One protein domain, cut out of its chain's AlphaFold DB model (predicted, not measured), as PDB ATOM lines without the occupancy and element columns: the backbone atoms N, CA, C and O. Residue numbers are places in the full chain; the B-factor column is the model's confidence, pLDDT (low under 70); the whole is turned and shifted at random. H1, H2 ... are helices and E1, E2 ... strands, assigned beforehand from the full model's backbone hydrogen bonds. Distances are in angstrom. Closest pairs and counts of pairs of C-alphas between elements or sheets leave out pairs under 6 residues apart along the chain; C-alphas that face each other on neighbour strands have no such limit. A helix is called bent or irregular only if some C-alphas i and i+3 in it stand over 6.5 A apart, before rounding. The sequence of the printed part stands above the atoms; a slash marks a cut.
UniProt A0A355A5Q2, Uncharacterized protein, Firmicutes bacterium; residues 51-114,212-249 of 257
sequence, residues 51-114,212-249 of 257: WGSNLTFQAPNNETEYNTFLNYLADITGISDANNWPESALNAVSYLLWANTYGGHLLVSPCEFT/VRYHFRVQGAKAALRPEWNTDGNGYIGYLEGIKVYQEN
ATOM      1  N   TRP A  51      13.834 -24.919  29.048       90.62
ATOM      2  CA  TRP A  51      13.634 -26.356  29.214       90.62
ATOM      3  C   TRP A  51      14.217 -27.107  28.021       90.62
ATOM      4  O   TRP A  51      13.756 -26.954  26.887       90.62
ATOM      5  N   GLY A  52      15.224 -27.934  28.287       84.31
ATOM      6  CA  GLY A  52      15.813 -28.806  27.284       84.31
ATOM      7  C   GLY A  52      14.935 -30.019  26.970       84.31
ATOM      8  O   GLY A  52      13.869 -30.240  27.548       84.31
ATOM      9  N   SER A  53      15.400 -30.837  26.026       89.50
ATOM     10  CA  SER A  53      14.699 -32.068  25.657       89.50
ATOM     11  C   SER A  53      14.740 -33.091  26.790       89.50
ATOM     12  O   SER A  53      15.793 -33.343  27.374       89.50
ATOM     13  N   ASN A  54      13.595 -33.716  27.059       89.12
ATOM     14  CA  ASN A  54      13.497 -34.773  28.059       89.12
ATOM     15  C   ASN A  54      14.281 -36.012  27.622       89.12
ATOM     16  O   ASN A  54      14.117 -36.497  26.500       89.12
ATOM     17  N   LEU A  55      15.045 -36.579  28.551       93.50
ATOM     18  CA  LEU A  55      15.637 -37.903  28.407       93.50
ATOM     19  C   LEU A  55      14.767 -38.925  29.128       93.50
ATOM     20  O   LEU A  55      14.267 -38.676  30.223       93.50
ATOM     21  N   THR A  56      14.553 -40.070  28.488       94.25
ATOM     22  CA  THR A  56      13.726 -41.147  29.032       94.25
ATOM     23  C   THR A  56      14.559 -42.406  29.176       94.25
ATOM     24  O   THR A  56      15.156 -42.869  28.208       94.25
ATOM     25  N   PHE A  57      14.541 -42.983  30.371       95.12
ATOM     26  CA  PHE A  57      15.218 -44.224  30.703       95.12
ATOM     27  C   PHE A  57      14.184 -45.285  31.068       95.12
ATOM     28  O   PHE A  57      13.341 -45.100  31.950       95.12
ATOM     29  N   GLN A  58      14.242 -46.395  30.343       93.25
ATOM     30  CA  GLN A  58      13.432 -47.579  30.602       93.25
ATOM     31  C   GLN A  58      14.140 -48.483  31.608       93.25
ATOM     32  O   GLN A  58      15.329 -48.306  31.876       93.25
ATOM     33  N   ALA A  59      13.420 -49.474  32.137       92.44
ATOM     34  CA  ALA A  59      14.048 -50.533  32.912       92.44
ATOM     35  C   ALA A  59      15.195 -51.164  32.091       92.44
ATOM     36  O   ALA A  59      14.953 -51.574  30.951       92.44
ATOM     37  N   PRO A  60      16.426 -51.222  32.626       91.19
ATOM     38  CA  PRO A  60      17.561 -51.753  31.887       91.19
ATOM     39  C   PRO A  60      17.376 -53.257  31.662       91.19
ATOM     40  O   PRO A  60      17.074 -54.008  32.592       91.19
ATOM     41  N   ASN A  61      17.579 -53.706  30.425       91.75
ATOM     42  CA  ASN A  61      17.473 -55.120  30.049       91.75
ATOM     43  C   ASN A  61      18.804 -55.867  30.194       91.75
ATOM     44  O   ASN A  61      18.845 -57.095  30.140       91.75
ATOM     45  N   ASN A  62      19.903 -55.126  30.322       91.50
ATOM     46  CA  ASN A  62      21.258 -55.646  30.412       91.50
ATOM     47  C   ASN A  62      22.169 -54.655  31.155       91.50
ATOM     48  O   ASN A  62      21.807 -53.506  31.412       91.50
ATOM     49  N   GLU A  63      23.375 -55.118  31.477       91.81
ATOM     50  CA  GLU A  63      24.387 -54.330  32.181       91.81
ATOM     51  C   GLU A  63      24.843 -53.099  31.381       91.81
ATOM     52  O   GLU A  63      25.107 -52.050  31.957       91.81
ATOM     53  N   THR A  64      24.892 -53.182  30.049       93.69
ATOM     54  CA  THR A  64      25.313 -52.061  29.197       93.69
ATOM     55  C   THR A  64      24.345 -50.882  29.273       93.69
ATOM     56  O   THR A  64      24.785 -49.738  29.396       93.69
ATOM     57  N   GLU A  65      23.037 -51.136  29.234       91.56
ATOM     58  CA  GLU A  65      21.998 -50.110  29.398       91.56
ATOM     59  C   GLU A  65      22.061 -49.472  30.787       91.56
ATOM     60  O   GLU A  65      21.983 -48.248  30.910       91.56
ATOM     61  N   TYR A  66      22.280 -50.285  31.822       91.88
ATOM     62  CA  TYR A  66      22.449 -49.787  33.184       91.88
ATOM     63  C   TYR A  66      23.698 -48.906  33.324       91.88
ATOM     64  O   TYR A  66      23.603 -47.774  33.792       91.88
ATOM     65  N   ASN A  67      24.850 -49.364  32.829       91.44
ATOM     66  CA  ASN A  67      26.097 -48.595  32.854       91.44
ATOM     67  C   ASN A  67      26.000 -47.312  32.018       91.44
ATOM     68  O   ASN A  67      26.580 -46.296  32.388       91.44
ATOM     69  N   THR A  68      25.238 -47.318  30.921       90.94
ATOM     70  CA  THR A  68      24.974 -46.103  30.132       90.94
ATOM     71  C   THR A  68      24.223 -45.062  30.960       90.94
ATOM     72  O   THR A  68      24.579 -43.886  30.934       90.94
ATOM     73  N   PHE A  69      23.223 -45.488  31.736       93.19
ATOM     74  CA  PHE A  69      22.519 -44.598  32.655       93.19
ATOM     75  C   PHE A  69      23.423 -44.094  33.790       93.19
ATOM     76  O   PHE A  69      23.390 -42.906  34.106       93.19
ATOM     77  N   LEU A  70      24.258 -44.960  34.375       91.69
ATOM     78  CA  LEU A  70      25.210 -44.544  35.408       91.69
ATOM     79  C   LEU A  70      26.231 -43.532  34.880       91.69
ATOM     80  O   LEU A  70      26.493 -42.544  35.557       91.69
ATOM     81  N   ASN A  71      26.752 -43.732  33.667       85.94
ATOM     82  CA  ASN A  71      27.646 -42.769  33.023       85.94
ATOM     83  C   ASN A  71      26.940 -41.429  32.797       85.94
ATOM     84  O   ASN A  71      27.496 -40.390  33.118       85.94
ATOM     85  N   TYR A  72      25.685 -41.447  32.334       88.81
ATOM     86  CA  TYR A  72      24.892 -40.224  32.202       88.81
ATOM     87  C   TYR A  72      24.727 -39.489  33.544       88.81
ATOM     88  O   TYR A  72      24.869 -38.270  33.592       88.81
ATOM     89  N   LEU A  73      24.443 -40.208  34.637       86.69
ATOM     90  CA  LEU A  73      24.357 -39.602  35.968       86.69
ATOM     91  C   LEU A  73      25.704 -39.052  36.445       86.69
ATOM     92  O   LEU A  73      25.737 -37.955  37.001       86.69
ATOM     93  N   ALA A  74      26.799 -39.777  36.216       78.12
ATOM     94  CA  ALA A  74      28.147 -39.307  36.526       78.12
ATOM     95  C   ALA A  74      28.461 -38.004  35.777       78.12
ATOM     96  O   ALA A  74      28.971 -37.064  36.380       78.12
ATOM     97  N   ASP A  75      28.074 -37.915  34.502       74.81
ATOM     98  CA  ASP A  75      28.286 -36.728  33.672       74.81
ATOM     99  C   ASP A  75      27.496 -35.519  34.211       74.81
ATOM    100  O   ASP A  75      28.067 -34.452  34.418       74.81
ATOM    101  N   ILE A  76      26.194 -35.668  34.505       75.00
ATOM    102  CA  ILE A  76      25.371 -34.530  34.969       75.00
ATOM    103  C   ILE A  76      25.611 -34.146  36.436       75.00
ATOM    104  O   ILE A  76      25.317 -33.014  36.821       75.00
ATOM    105  N   THR A  77      26.094 -35.078  37.262       70.81
ATOM    106  CA  THR A  77      26.496 -34.791  38.650       70.81
ATOM    107  C   THR A  77      27.909 -34.229  38.719       70.81
ATOM    108  O   THR A  77      28.215 -33.494  39.652       70.81
ATOM    109  N   GLY A  78      28.765 -34.595  37.762       66.44
ATOM    110  CA  GLY A  78      30.197 -34.334  37.796       66.44
ATOM    111  C   GLY A  78      30.953 -35.130  38.870       66.44
ATOM    112  O   GLY A  78      32.116 -34.840  39.142       66.44
ATOM    113  N   ILE A  79      30.318 -36.138  39.482       67.56
ATOM    114  CA  ILE A  79      30.879 -36.940  40.575       67.56
ATOM    115  C   ILE A  79      31.134 -38.362  40.072       67.56
ATOM    116  O   ILE A  79      30.207 -39.071  39.679       67.56
ATOM    117  N   SER A  80      32.392 -38.801  40.130       71.94
ATOM    118  CA  SER A  80      32.776 -40.139  39.660       71.94
ATOM    119  C   SER A  80      32.401 -41.266  40.633       71.94
ATOM    120  O   SER A  80      31.996 -42.343  40.193       71.94
ATOM    121  N   ASP A  81      32.482 -41.026  41.947       75.38
ATOM    122  CA  ASP A  81      32.047 -41.980  42.970       75.38
ATOM    123  C   ASP A  81      30.544 -41.843  43.250       75.38
ATOM    124  O   ASP A  81      30.090 -40.890  43.889       75.38
ATOM    125  N   ALA A  82      29.770 -42.842  42.821       78.88
ATOM    126  CA  ALA A  82      28.324 -42.871  43.009       78.88
ATOM    127  C   ALA A  82      27.883 -42.799  44.480       78.88
ATOM    128  O   ALA A  82      26.763 -42.372  44.751       78.88
ATOM    129  N   ASN A  83      28.741 -43.156  45.446       82.00
ATOM    130  CA  ASN A  83      28.413 -43.030  46.873       82.00
ATOM    131  C   ASN A  83      28.263 -41.572  47.331       82.00
ATOM    132  O   ASN A  83      27.626 -41.316  48.352       82.00
ATOM    133  N   ASN A  84      28.828 -40.629  46.574       78.56
ATOM    134  CA  ASN A  84      28.770 -39.199  46.860       78.56
ATOM    135  C   ASN A  84      27.679 -38.482  46.049       78.56
ATOM    136  O   ASN A  84      27.574 -37.257  46.104       78.56
ATOM    137  N   TRP A  85      26.866 -39.217  45.283       80.62
ATOM    138  CA  TRP A  85      25.796 -38.618  44.495       80.62
ATOM    139  C   TRP A  85      24.694 -38.010  45.372       80.62
ATOM    140  O   TRP A  85      24.372 -38.547  46.435       80.62
ATOM    141  N   PRO A  86      24.053 -36.918  44.911       80.50
ATOM    142  CA  PRO A  86      22.873 -36.374  45.567       80.50
ATOM    143  C   PRO A  86      21.766 -37.422  45.706       80.50
ATOM    144  O   PRO A  86      21.586 -38.286  44.845       80.50
ATOM    145  N   GLU A  87      20.958 -37.290  46.755       89.31
ATOM    146  CA  GLU A  87      19.871 -38.225  47.063       89.31
ATOM    147  C   GLU A  87      18.904 -38.424  45.883       89.31
ATOM    148  O   GLU A  87      18.470 -39.541  45.614       89.31
ATOM    149  N   SER A  88      18.612 -37.367  45.120       88.69
ATOM    150  CA  SER A  88      17.762 -37.444  43.927       88.69
ATOM    151  C   SER A  88      18.343 -38.351  42.835       88.69
ATOM    152  O   SER A  88      17.599 -39.130  42.238       88.69
ATOM    153  N   ALA A  89      19.661 -38.312  42.613       89.94
ATOM    154  CA  ALA A  89      20.349 -39.201  41.679       89.94
ATOM    155  C   ALA A  89      20.377 -40.646  42.202       89.94
ATOM    156  O   ALA A  89      20.041 -41.570  41.461       89.94
ATOM    157  N   LEU A  90      20.675 -40.850  43.491       93.19
ATOM    158  CA  LEU A  90      20.627 -42.174  44.128       93.19
ATOM    159  C   LEU A  90      19.225 -42.800  44.051       93.19
ATOM    160  O   LEU A  90      19.074 -43.974  43.702       93.19
ATOM    161  N   ASN A  91      18.182 -42.010  44.301       94.50
ATOM    162  CA  ASN A  91      16.794 -42.451  44.198       94.50
ATOM    163  C   ASN A  91      16.390 -42.748  42.748       94.50
ATOM    164  O   ASN A  91      15.636 -43.695  42.523       94.50
ATOM    165  N   ALA A  92      16.921 -42.013  41.767       95.12
ATOM    166  CA  ALA A  92      16.722 -42.306  40.349       95.12
ATOM    167  C   ALA A  92      17.365 -43.646  39.933       95.12
ATOM    168  O   ALA A  92      16.717 -44.442  39.248       95.12
ATOM    169  N   VAL A  93      18.589 -43.939  40.400       95.00
ATOM    170  CA  VAL A  93      19.235 -45.258  40.224       95.00
ATOM    171  C   VAL A  93      18.400 -46.357  40.865       95.00
ATOM    172  O   VAL A  93      18.123 -47.376  40.230       95.00
ATOM    173  N   SER A  94      17.979 -46.136  42.112       94.69
ATOM    174  CA  SER A  94      17.151 -47.080  42.855       94.69
ATOM    175  C   SER A  94      15.862 -47.375  42.090       94.69
ATOM    176  O   SER A  94      15.579 -48.535  41.803       94.69
ATOM    177  N   TYR A  95      15.131 -46.351  41.640       95.44
ATOM    178  CA  TYR A  95      13.927 -46.556  40.836       95.44
ATOM    179  C   TYR A  95      14.200 -47.401  39.583       95.44
ATOM    180  O   TYR A  95      13.454 -48.343  39.327       95.44
ATOM    181  N   LEU A  96      15.275 -47.134  38.830       94.00
ATOM    182  CA  LEU A  96      15.579 -47.892  37.609       94.00
ATOM    183  C   LEU A  96      15.836 -49.382  37.856       94.00
ATOM    184  O   LEU A  96      15.396 -50.207  37.055       94.00
ATOM    185  N   LEU A  97      16.459 -49.745  38.981       91.25
ATOM    186  CA  LEU A  97      16.621 -51.150  39.388       91.25
ATOM    187  C   LEU A  97      15.278 -51.829  39.700       91.25
ATOM    188  O   LEU A  97      15.126 -53.037  39.513       91.25
ATOM    189  N   TRP A  98      14.292 -51.054  40.150       92.81
ATOM    190  CA  TRP A  98      12.954 -51.528  40.505       92.81
ATOM    191  C   TRP A  98      11.896 -51.243  39.430       92.81
ATOM    192  O   TRP A  98      10.730 -51.601  39.612       92.81
ATOM    193  N   ALA A  99      12.270 -50.658  38.290       91.50
ATOM    194  CA  ALA A  99      11.326 -50.214  37.266       91.50
ATOM    195  C   ALA A  99      10.500 -51.375  36.683       91.50
ATOM    196  O   ALA A  99       9.320 -51.203  36.395       91.50
ATOM    197  N   ASN A 100      11.056 -52.590  36.609       90.31
ATOM    198  CA  ASN A 100      10.301 -53.787  36.206       90.31
ATOM    199  C   ASN A 100       9.194 -54.174  37.202       90.31
ATOM    200  O   ASN A 100       8.173 -54.735  36.807       90.31
ATOM    201  N   THR A 101       9.372 -53.856  38.485       92.06
ATOM    202  CA  THR A 101       8.400 -54.135  39.551       92.06
ATOM    203  C   THR A 101       7.299 -53.079  39.593       92.06
ATOM    204  O   THR A 101       6.126 -53.417  39.730       92.06
ATOM    205  N   TYR A 102       7.661 -51.799  39.473       91.75
ATOM    206  CA  TYR A 102       6.703 -50.691  39.579       91.75
ATOM    207  C   TYR A 102       6.068 -50.307  38.231       91.75
ATOM    208  O   TYR A 102       4.990 -49.708  38.204       91.75
ATOM    209  N   GLY A 103       6.685 -50.698  37.114       91.38
ATOM    210  CA  GLY A 103       6.335 -50.261  35.763       91.38
ATOM    211  C   GLY A 103       6.664 -48.786  35.516       91.38
ATOM    212  O   GLY A 103       7.027 -48.061  36.434       91.38
ATOM    213  N   GLY A 104       6.466 -48.330  34.277       92.25
ATOM    214  CA  GLY A 104       6.733 -46.948  33.871       92.25
ATOM    215  C   GLY A 104       8.183 -46.713  33.451       92.25
ATOM    216  O   GLY A 104       8.950 -47.654  33.254       92.25
ATOM    217  N   HIS A 105       8.553 -45.443  33.317       94.25
ATOM    218  CA  HIS A 105       9.885 -45.005  32.901       94.25
ATOM    219  C   HIS A 105      10.354 -43.799  33.707       94.25
ATOM    220  O   HIS A 105       9.545 -43.021  34.219       94.25
ATOM    221  N   LEU A 106      11.672 -43.655  33.820       96.56
ATOM    222  CA  LEU A 106      12.293 -42.487  34.424       96.56
ATOM    223  C   LEU A 106      12.455 -41.408  33.353       96.56
ATOM    224  O   LEU A 106      13.026 -41.648  32.294       96.56
ATOM    225  N   LEU A 107      11.969 -40.214  33.645       95.94
ATOM    226  CA  LEU A 107      12.141 -39.011  32.852       95.94
ATOM    227  C   LEU A 107      13.134 -38.090  33.568       95.94
ATOM    228  O   LEU A 107      12.973 -37.814  34.760       95.94
ATOM    229  N   VAL A 108      14.137 -37.611  32.835       95.19
ATOM    230  CA  VAL A 108      15.087 -36.591  33.288       95.19
ATOM    231  C   VAL A 108      14.923 -35.351  32.417       95.19
ATOM    232  O   VAL A 108      15.140 -35.406  31.205       95.19
ATOM    233  N   SER A 109      14.518 -34.240  33.030       93.69
ATOM    234  CA  SER A 109      14.272 -32.965  32.348       93.69
ATOM    235  C   SER A 109      15.302 -31.924  32.780       93.69
ATOM    236  O   SER A 109      15.266 -31.505  33.940       93.69
ATOM    237  N   PRO A 110      16.209 -31.493  31.890       88.81
ATOM    238  CA  PRO A 110      17.098 -30.374  32.169       88.81
ATOM    239  C   PRO A 110      16.352 -29.045  32.008       88.81
ATOM    240  O   PRO A 110      15.701 -28.801  30.990       88.81
ATOM    241  N   CYS A 111      16.478 -28.176  33.001       86.00
ATOM    242  CA  CYS A 111      16.018 -26.797  32.965       86.00
ATOM    243  C   CYS A 111      17.210 -25.876  33.228       86.00
ATOM    244  O   CYS A 111      17.797 -25.897  34.309       86.00
ATOM    245  N   GLU A 112      17.590 -25.093  32.230       82.56
ATOM    246  CA  GLU A 112      18.604 -24.056  32.363       82.56
ATOM    247  C   GLU A 112      17.916 -22.776  32.826       82.56
ATOM    248  O   GLU A 112      16.926 -22.377  32.230       82.56
ATOM    249  N   PHE A 113      18.392 -22.134  33.887       74.31
ATOM    250  CA  PHE A 113      17.716 -20.946  34.437       74.31
ATOM    251  C   PHE A 113      18.612 -19.712  34.508       74.31
ATOM    252  O   PHE A 113      18.115 -18.599  34.664       74.31
ATOM    253  N   THR A 114      19.924 -19.902  34.352       72.88
ATOM    254  CA  THR A 114      20.890 -18.813  34.231       72.88
ATOM    255  C   THR A 114      22.019 -19.242  33.303       72.88
ATOM    256  O   THR A 114      22.690 -20.232  33.583       72.88
ATOM    257  N   VAL A 212      22.085 -25.500  35.445       77.31
ATOM    258  CA  VAL A 212      21.090 -26.467  34.989       77.31
ATOM    259  C   VAL A 212      20.521 -27.202  36.187       77.31
ATOM    260  O   VAL A 212      21.254 -27.712  37.030       77.31
ATOM    261  N   ARG A 213      19.198 -27.289  36.250       82.44
ATOM    262  CA  ARG A 213      18.476 -28.149  37.173       82.44
ATOM    263  C   ARG A 213      17.959 -29.363  36.419       82.44
ATOM    264  O   ARG A 213      17.147 -29.232  35.508       82.44
ATOM    265  N   TYR A 214      18.404 -30.549  36.809       87.25
ATOM    266  CA  TYR A 214      17.908 -31.805  36.260       87.25
ATOM    267  C   TYR A 214      16.805 -32.339  37.162       87.25
ATOM    268  O   TYR A 214      17.047 -32.705  38.312       87.25
ATOM    269  N   HIS A 215      15.583 -32.365  36.644       93.38
ATOM    270  CA  HIS A 215      14.411 -32.881  37.337       93.38
ATOM    271  C   HIS A 215      14.218 -34.364  37.033       93.38
ATOM    272  O   HIS A 215      14.191 -34.753  35.866       93.38
ATOM    273  N   PHE A 216      14.010 -35.170  38.069       95.94
ATOM    274  CA  PHE A 216      13.761 -36.605  37.958       95.94
ATOM    275  C   PHE A 216      12.293 -36.903  38.243       95.94
ATOM    276  O   PHE A 216      11.769 -36.566  39.310       95.94
ATOM    277  N   ARG A 217      11.621 -37.559  37.296       96.31
ATOM    278  CA  ARG A 217      10.212 -37.933  37.434       96.31
ATOM    279  C   ARG A 217       9.957 -39.328  36.889       96.31
ATOM    280  O   ARG A 217      10.349 -39.651  35.777       96.31
ATOM    281  N   VAL A 218       9.228 -40.133  37.639       96.44
ATOM    282  CA  VAL A 218       8.639 -41.377  37.162       96.44
ATOM    283  C   VAL A 218       7.345 -41.071  36.417       96.44
ATOM    284  O   VAL A 218       6.472 -40.365  36.921       96.44
ATOM    285  N   GLN A 219       7.191 -41.636  35.224       94.38
ATOM    286  CA  GLN A 219       5.967 -41.534  34.436       94.38
ATOM    287  C   GLN A 219       5.432 -42.916  34.074       94.38
ATOM    288  O   GLN A 219       6.186 -43.838  33.773       94.38
ATOM    289  N   GLY A 220       4.104 -43.059  34.083       92.00
ATOM    290  CA  GLY A 220       3.443 -44.296  33.659       92.00
ATOM    291  C   GLY A 220       3.646 -45.485  34.602       92.00
ATOM    292  O   GLY A 220       3.521 -46.629  34.159       92.00
ATOM    293  N   ALA A 221       3.961 -45.235  35.878       92.06
ATOM    294  CA  ALA A 221       4.027 -46.283  36.890       92.06
ATOM    295  C   ALA A 221       2.699 -47.050  36.968       92.06
ATOM    296  O   ALA A 221       1.614 -46.465  36.919       92.06
ATOM    297  N   LYS A 222       2.792 -48.374  37.077       89.25
ATOM    298  CA  LYS A 222       1.643 -49.292  37.148       89.25
ATOM    299  C   LYS A 222       1.318 -49.706  38.584       89.25
ATOM    300  O   LYS A 222       0.230 -50.217  38.834       89.25
ATOM    301  N   ALA A 223       2.251 -49.489  39.509       90.00
ATOM    302  CA  ALA A 223       2.092 -49.727  40.936       90.00
ATOM    303  C   ALA A 223       2.268 -48.430  41.737       90.00
ATOM    304  O   ALA A 223       2.829 -47.448  41.248       90.00
ATOM    305  N   ALA A 224       1.805 -48.444  42.990       91.19
ATOM    306  CA  ALA A 224       2.023 -47.341  43.916       91.19
ATOM    307  C   ALA A 224       3.526 -47.142  44.144       91.19
ATOM    308  O   ALA A 224       4.209 -48.066  44.577       91.19
ATOM    309  N   LEU A 225       4.028 -45.948  43.841       94.00
ATOM    310  CA  LEU A 225       5.429 -45.592  44.030       94.00
ATOM    311  C   LEU A 225       5.757 -45.410  45.512       94.00
ATOM    312  O   LEU A 225       4.899 -45.038  46.316       94.00
ATOM    313  N   ARG A 226       7.018 -45.661  45.867       93.69
ATOM    314  CA  ARG A 226       7.521 -45.361  47.209       93.69
ATOM    315  C   ARG A 226       7.541 -43.842  47.446       93.69
ATOM    316  O   ARG A 226       7.656 -43.100  46.465       93.69
ATOM    317  N   PRO A 227       7.438 -43.366  48.700       93.69
ATOM    318  CA  PRO A 227       7.426 -41.933  49.004       93.69
ATOM    319  C   PRO A 227       8.608 -41.161  48.404       93.69
ATOM    320  O   PRO A 227       8.413 -40.080  47.853       93.69
ATOM    321  N   GLU A 228       9.805 -41.746  48.422       92.88
ATOM    322  CA  GLU A 228      11.031 -41.165  47.859       92.88
ATOM    323  C   GLU A 228      11.009 -41.012  46.326       92.88
ATOM    324  O   GLU A 228      11.796 -40.251  45.770       92.88
ATOM    325  N   TRP A 229      10.093 -41.693  45.628       94.81
ATOM    326  CA  TRP A 229       9.889 -41.557  44.179       94.81
ATOM    327  C   TRP A 229       8.597 -40.823  43.822       94.81
ATOM    328  O   TRP A 229       8.174 -40.821  42.665       94.81
ATOM    329  N   ASN A 230       7.922 -40.260  44.822       94.44
ATOM    330  CA  ASN A 230       6.597 -39.679  44.676       94.44
ATOM    331  C   ASN A 230       6.395 -38.473  45.601       94.44
ATOM    332  O   ASN A 230       5.333 -38.297  46.197       94.44
ATOM    333  N   THR A 231       7.431 -37.649  45.728       90.38
ATOM    334  CA  THR A 231       7.496 -36.523  46.671       90.38
ATOM    335  C   THR A 231       6.404 -35.471  46.439       90.38
ATOM    336  O   THR A 231       5.964 -34.831  47.390       90.38
ATOM    337  N   ASP A 232       5.916 -35.327  45.200       91.19
ATOM    338  CA  ASP A 232       4.821 -34.423  44.818       91.19
ATOM    339  C   ASP A 232       3.475 -35.138  44.576       91.19
ATOM    340  O   ASP A 232       2.520 -34.520  44.102       91.19
ATOM    341  N   GLY A 233       3.395 -36.446  44.842       89.81
ATOM    342  CA  GLY A 233       2.220 -37.274  44.549       89.81
ATOM    343  C   GLY A 233       2.017 -37.640  43.071       89.81
ATOM    344  O   GLY A 233       1.075 -38.371  42.768       89.81
ATOM    345  N   ASN A 234       2.888 -37.183  42.163       90.31
ATOM    346  CA  ASN A 234       2.811 -37.400  40.713       90.31
ATOM    347  C   ASN A 234       4.119 -37.970  40.122       90.31
ATOM    348  O   ASN A 234       4.479 -37.691  38.972       90.31
ATOM    349  N   GLY A 235       4.844 -38.763  40.908       92.56
ATOM    350  CA  GLY A 235       6.063 -39.461  40.508       92.56
ATOM    351  C   GLY A 235       7.328 -38.607  40.552       92.56
ATOM    352  O   GLY A 235       8.335 -39.002  39.973       92.56
ATOM    353  N   TYR A 236       7.314 -37.424  41.169       96.12
ATOM    354  CA  TYR A 236       8.530 -36.622  41.286       96.12
ATOM    355  C   TYR A 236       9.492 -37.213  42.320       96.12
ATOM    356  O   TYR A 236       9.131 -37.413  43.481       96.12
ATOM    357  N   ILE A 237      10.728 -37.464  41.897       95.19
ATOM    358  CA  ILE A 237      11.801 -37.956  42.771       95.19
ATOM    359  C   ILE A 237      12.520 -36.770  43.425       95.19
ATOM    360  O   ILE A 237      12.860 -36.810  44.602       95.19
ATOM    361  N   GLY A 238      12.743 -35.698  42.663       90.44
ATOM    362  CA  GLY A 238      13.498 -34.532  43.104       90.44
ATOM    363  C   GLY A 238      14.267 -33.896  41.955       90.44
ATOM    364  O   GLY A 238      14.011 -34.174  40.781       90.44
ATOM    365  N   TYR A 239      15.230 -33.047  42.299       86.06
ATOM    366  CA  TYR A 239      16.146 -32.449  41.337       86.06
ATOM    367  C   TYR A 239      17.592 -32.526  41.816       86.06
ATOM    368  O   TYR A 239      17.852 -32.733  43.003       86.06
ATOM    369  N   LEU A 240      18.525 -32.349  40.888       83.38
ATOM    370  CA  LEU A 240      19.899 -31.965  41.193       83.38
ATOM    371  C   LEU A 240      20.263 -30.720  40.392       83.38
ATOM    372  O   LEU A 240      19.707 -30.479  39.318       83.38
ATOM    373  N   GLU A 241      21.171 -29.928  40.935       73.19
ATOM    374  CA  GLU A 241      21.726 -28.759  40.260       73.19
ATOM    375  C   GLU A 241      23.121 -29.095  39.753       73.19
ATOM    376  O   GLU A 241      23.873 -29.818  40.406       73.19
ATOM    377  N   GLY A 242      23.446 -28.577  38.580       69.06
ATOM    378  CA  GLY A 242      24.730 -28.769  37.935       69.06
ATOM    379  C   GLY A 242      25.111 -27.561  37.093       69.06
ATOM    380  O   GLY A 242      24.340 -26.611  36.921       69.06
ATOM    381  N   ILE A 243      26.324 -27.620  36.562       69.81
ATOM    382  CA  ILE A 243      26.863 -26.637  35.630       69.81
ATOM    383  C   ILE A 243      27.071 -27.343  34.302       69.81
ATOM    384  O   ILE A 243      27.660 -28.420  34.247       69.81
ATOM    385  N   LYS A 244      26.597 -26.723  33.227       73.25
ATOM    386  CA  LYS A 244      26.835 -27.177  31.862       73.25
ATOM    387  C   LYS A 244      27.722 -26.166  31.163       73.25
ATOM    388  O   LYS A 244      27.325 -25.019  30.977       73.25
ATOM    389  N   VAL A 245      28.916 -26.591  30.774       71.06
ATOM    390  CA  VAL A 245      29.831 -25.784  29.964       71.06
ATOM    391  C   VAL A 245      29.519 -26.021  28.492       71.06
ATOM    392  O   VAL A 245      29.404 -27.161  28.047       71.06
ATOM    393  N   TYR A 246      29.401 -24.944  27.722       72.25
ATOM    394  CA  TYR A 246      29.175 -25.023  26.284       72.25
ATOM    395  C   TYR A 246      30.500 -25.189  25.551       72.25
ATOM    396  O   TYR A 246      31.204 -24.206  25.303       72.25
ATOM    397  N   GLN A 247      30.853 -26.434  25.226       67.12
ATOM    398  CA  GLN A 247      32.127 -26.759  24.579       67.12
ATOM    399  C   GLN A 247      32.320 -26.002  23.260       67.12
ATOM    400  O   GLN A 247      33.417 -25.539  22.959       67.12
ATOM    401  N   GLU A 248      31.244 -25.830  22.495       68.69
ATOM    402  CA  GLU A 248      31.227 -25.101  21.229       68.69
ATOM    403  C   GLU A 248      31.553 -23.608  21.376       68.69
ATOM    404  O   GLU A 248      31.963 -22.971  20.408       68.69
ATOM    405  N   ASN A 249      31.400 -23.061  22.586       73.94
ATOM    406  CA  ASN A 249      31.668 -21.661  22.904       73.94
ATOM    407  C   ASN A 249      33.041 -21.460  23.559       73.94
ATOM    408  O   ASN A 249      33.396 -20.330  23.897       73.94
TER     409      ASN A 249
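Overview. This is residues 51 to 114 and 212 to 249 of the 257 residues of an uncharacterized protein of Firmicutes bacterium (UniProt A0A355A5Q2). A strongly twisted sheet of four strands has two helices, H1 and H2, side by side over one face, with no named helix on the other; the sheet curls round H1. The long loop of residues 220 to 235 joins E3 to E4. The printed part has 102 residues, in the order E1 H1 H2 E2 E3 E4; the sheet runs E1 E2 E3 E4, antiparallel throughout, and the class is mixed. It is compact, with a radius of gyration of the C-alphas of 13.4 A and spans of 44 by 30 by 24 A.

Arrangement. Inner strands E2, residues 105 to 114, and E3, residues 212 to 219, pair with N 107 and O 217 2.7 A apart. Edge strand E4, residues 236 to 245, forms a hairpin with E3; N 214 and O 240 are 2.8 A apart. At the other edge, E1, residues 55 to 57, pairs with E2; N 57 and O 106 are 2.8 A apart. H2, residues 87 to 102, is on the sheet at a height of 8.5 A and runs along the strands, at 21 degrees to E3 on the local plane. The closest C-alphas of H2 and E4, Ser 88 and Gly 238, are 5.2 A apart. H1, residues 63 to 77, is on the same face, close to H2 but not clearly touching: their closest C-alphas, Leu 73 and Ala 89, are 7.0 A apart. Their lines make a shallow tilt of 25 degrees, opposite ways. Every O i to N i+4 pair is within hydrogen-bond range in H1, and 10 of 12 in H2.

Along the chain. E2 is 28.4 A long, E4 26.4 A, E3 21.4 A and H1 20.7 A. E1 begins at C-alpha 55 (15.637, -37.903, 28.407) and E4 ends at C-alpha 245 (29.831, -25.784, 29.964). H2, 19.6 A, is irregular, with C-alphas 97 and 100 7.6 A apart, and has a kink of 46 degrees near residue 96.

Size, cuts and confidence. The two C-alphas farthest apart, Ala 223 and Asn 249, are 44.6 A apart. Residues 115 to 211 are not printed; C-alphas 114 and 212 are 7.7 A apart across the cut. The link from E3 to E4 is long. Mean pLDDT of the printed part is 87.3; residues 78 to 79, 242 to 243 and 247 to 248 are under 70.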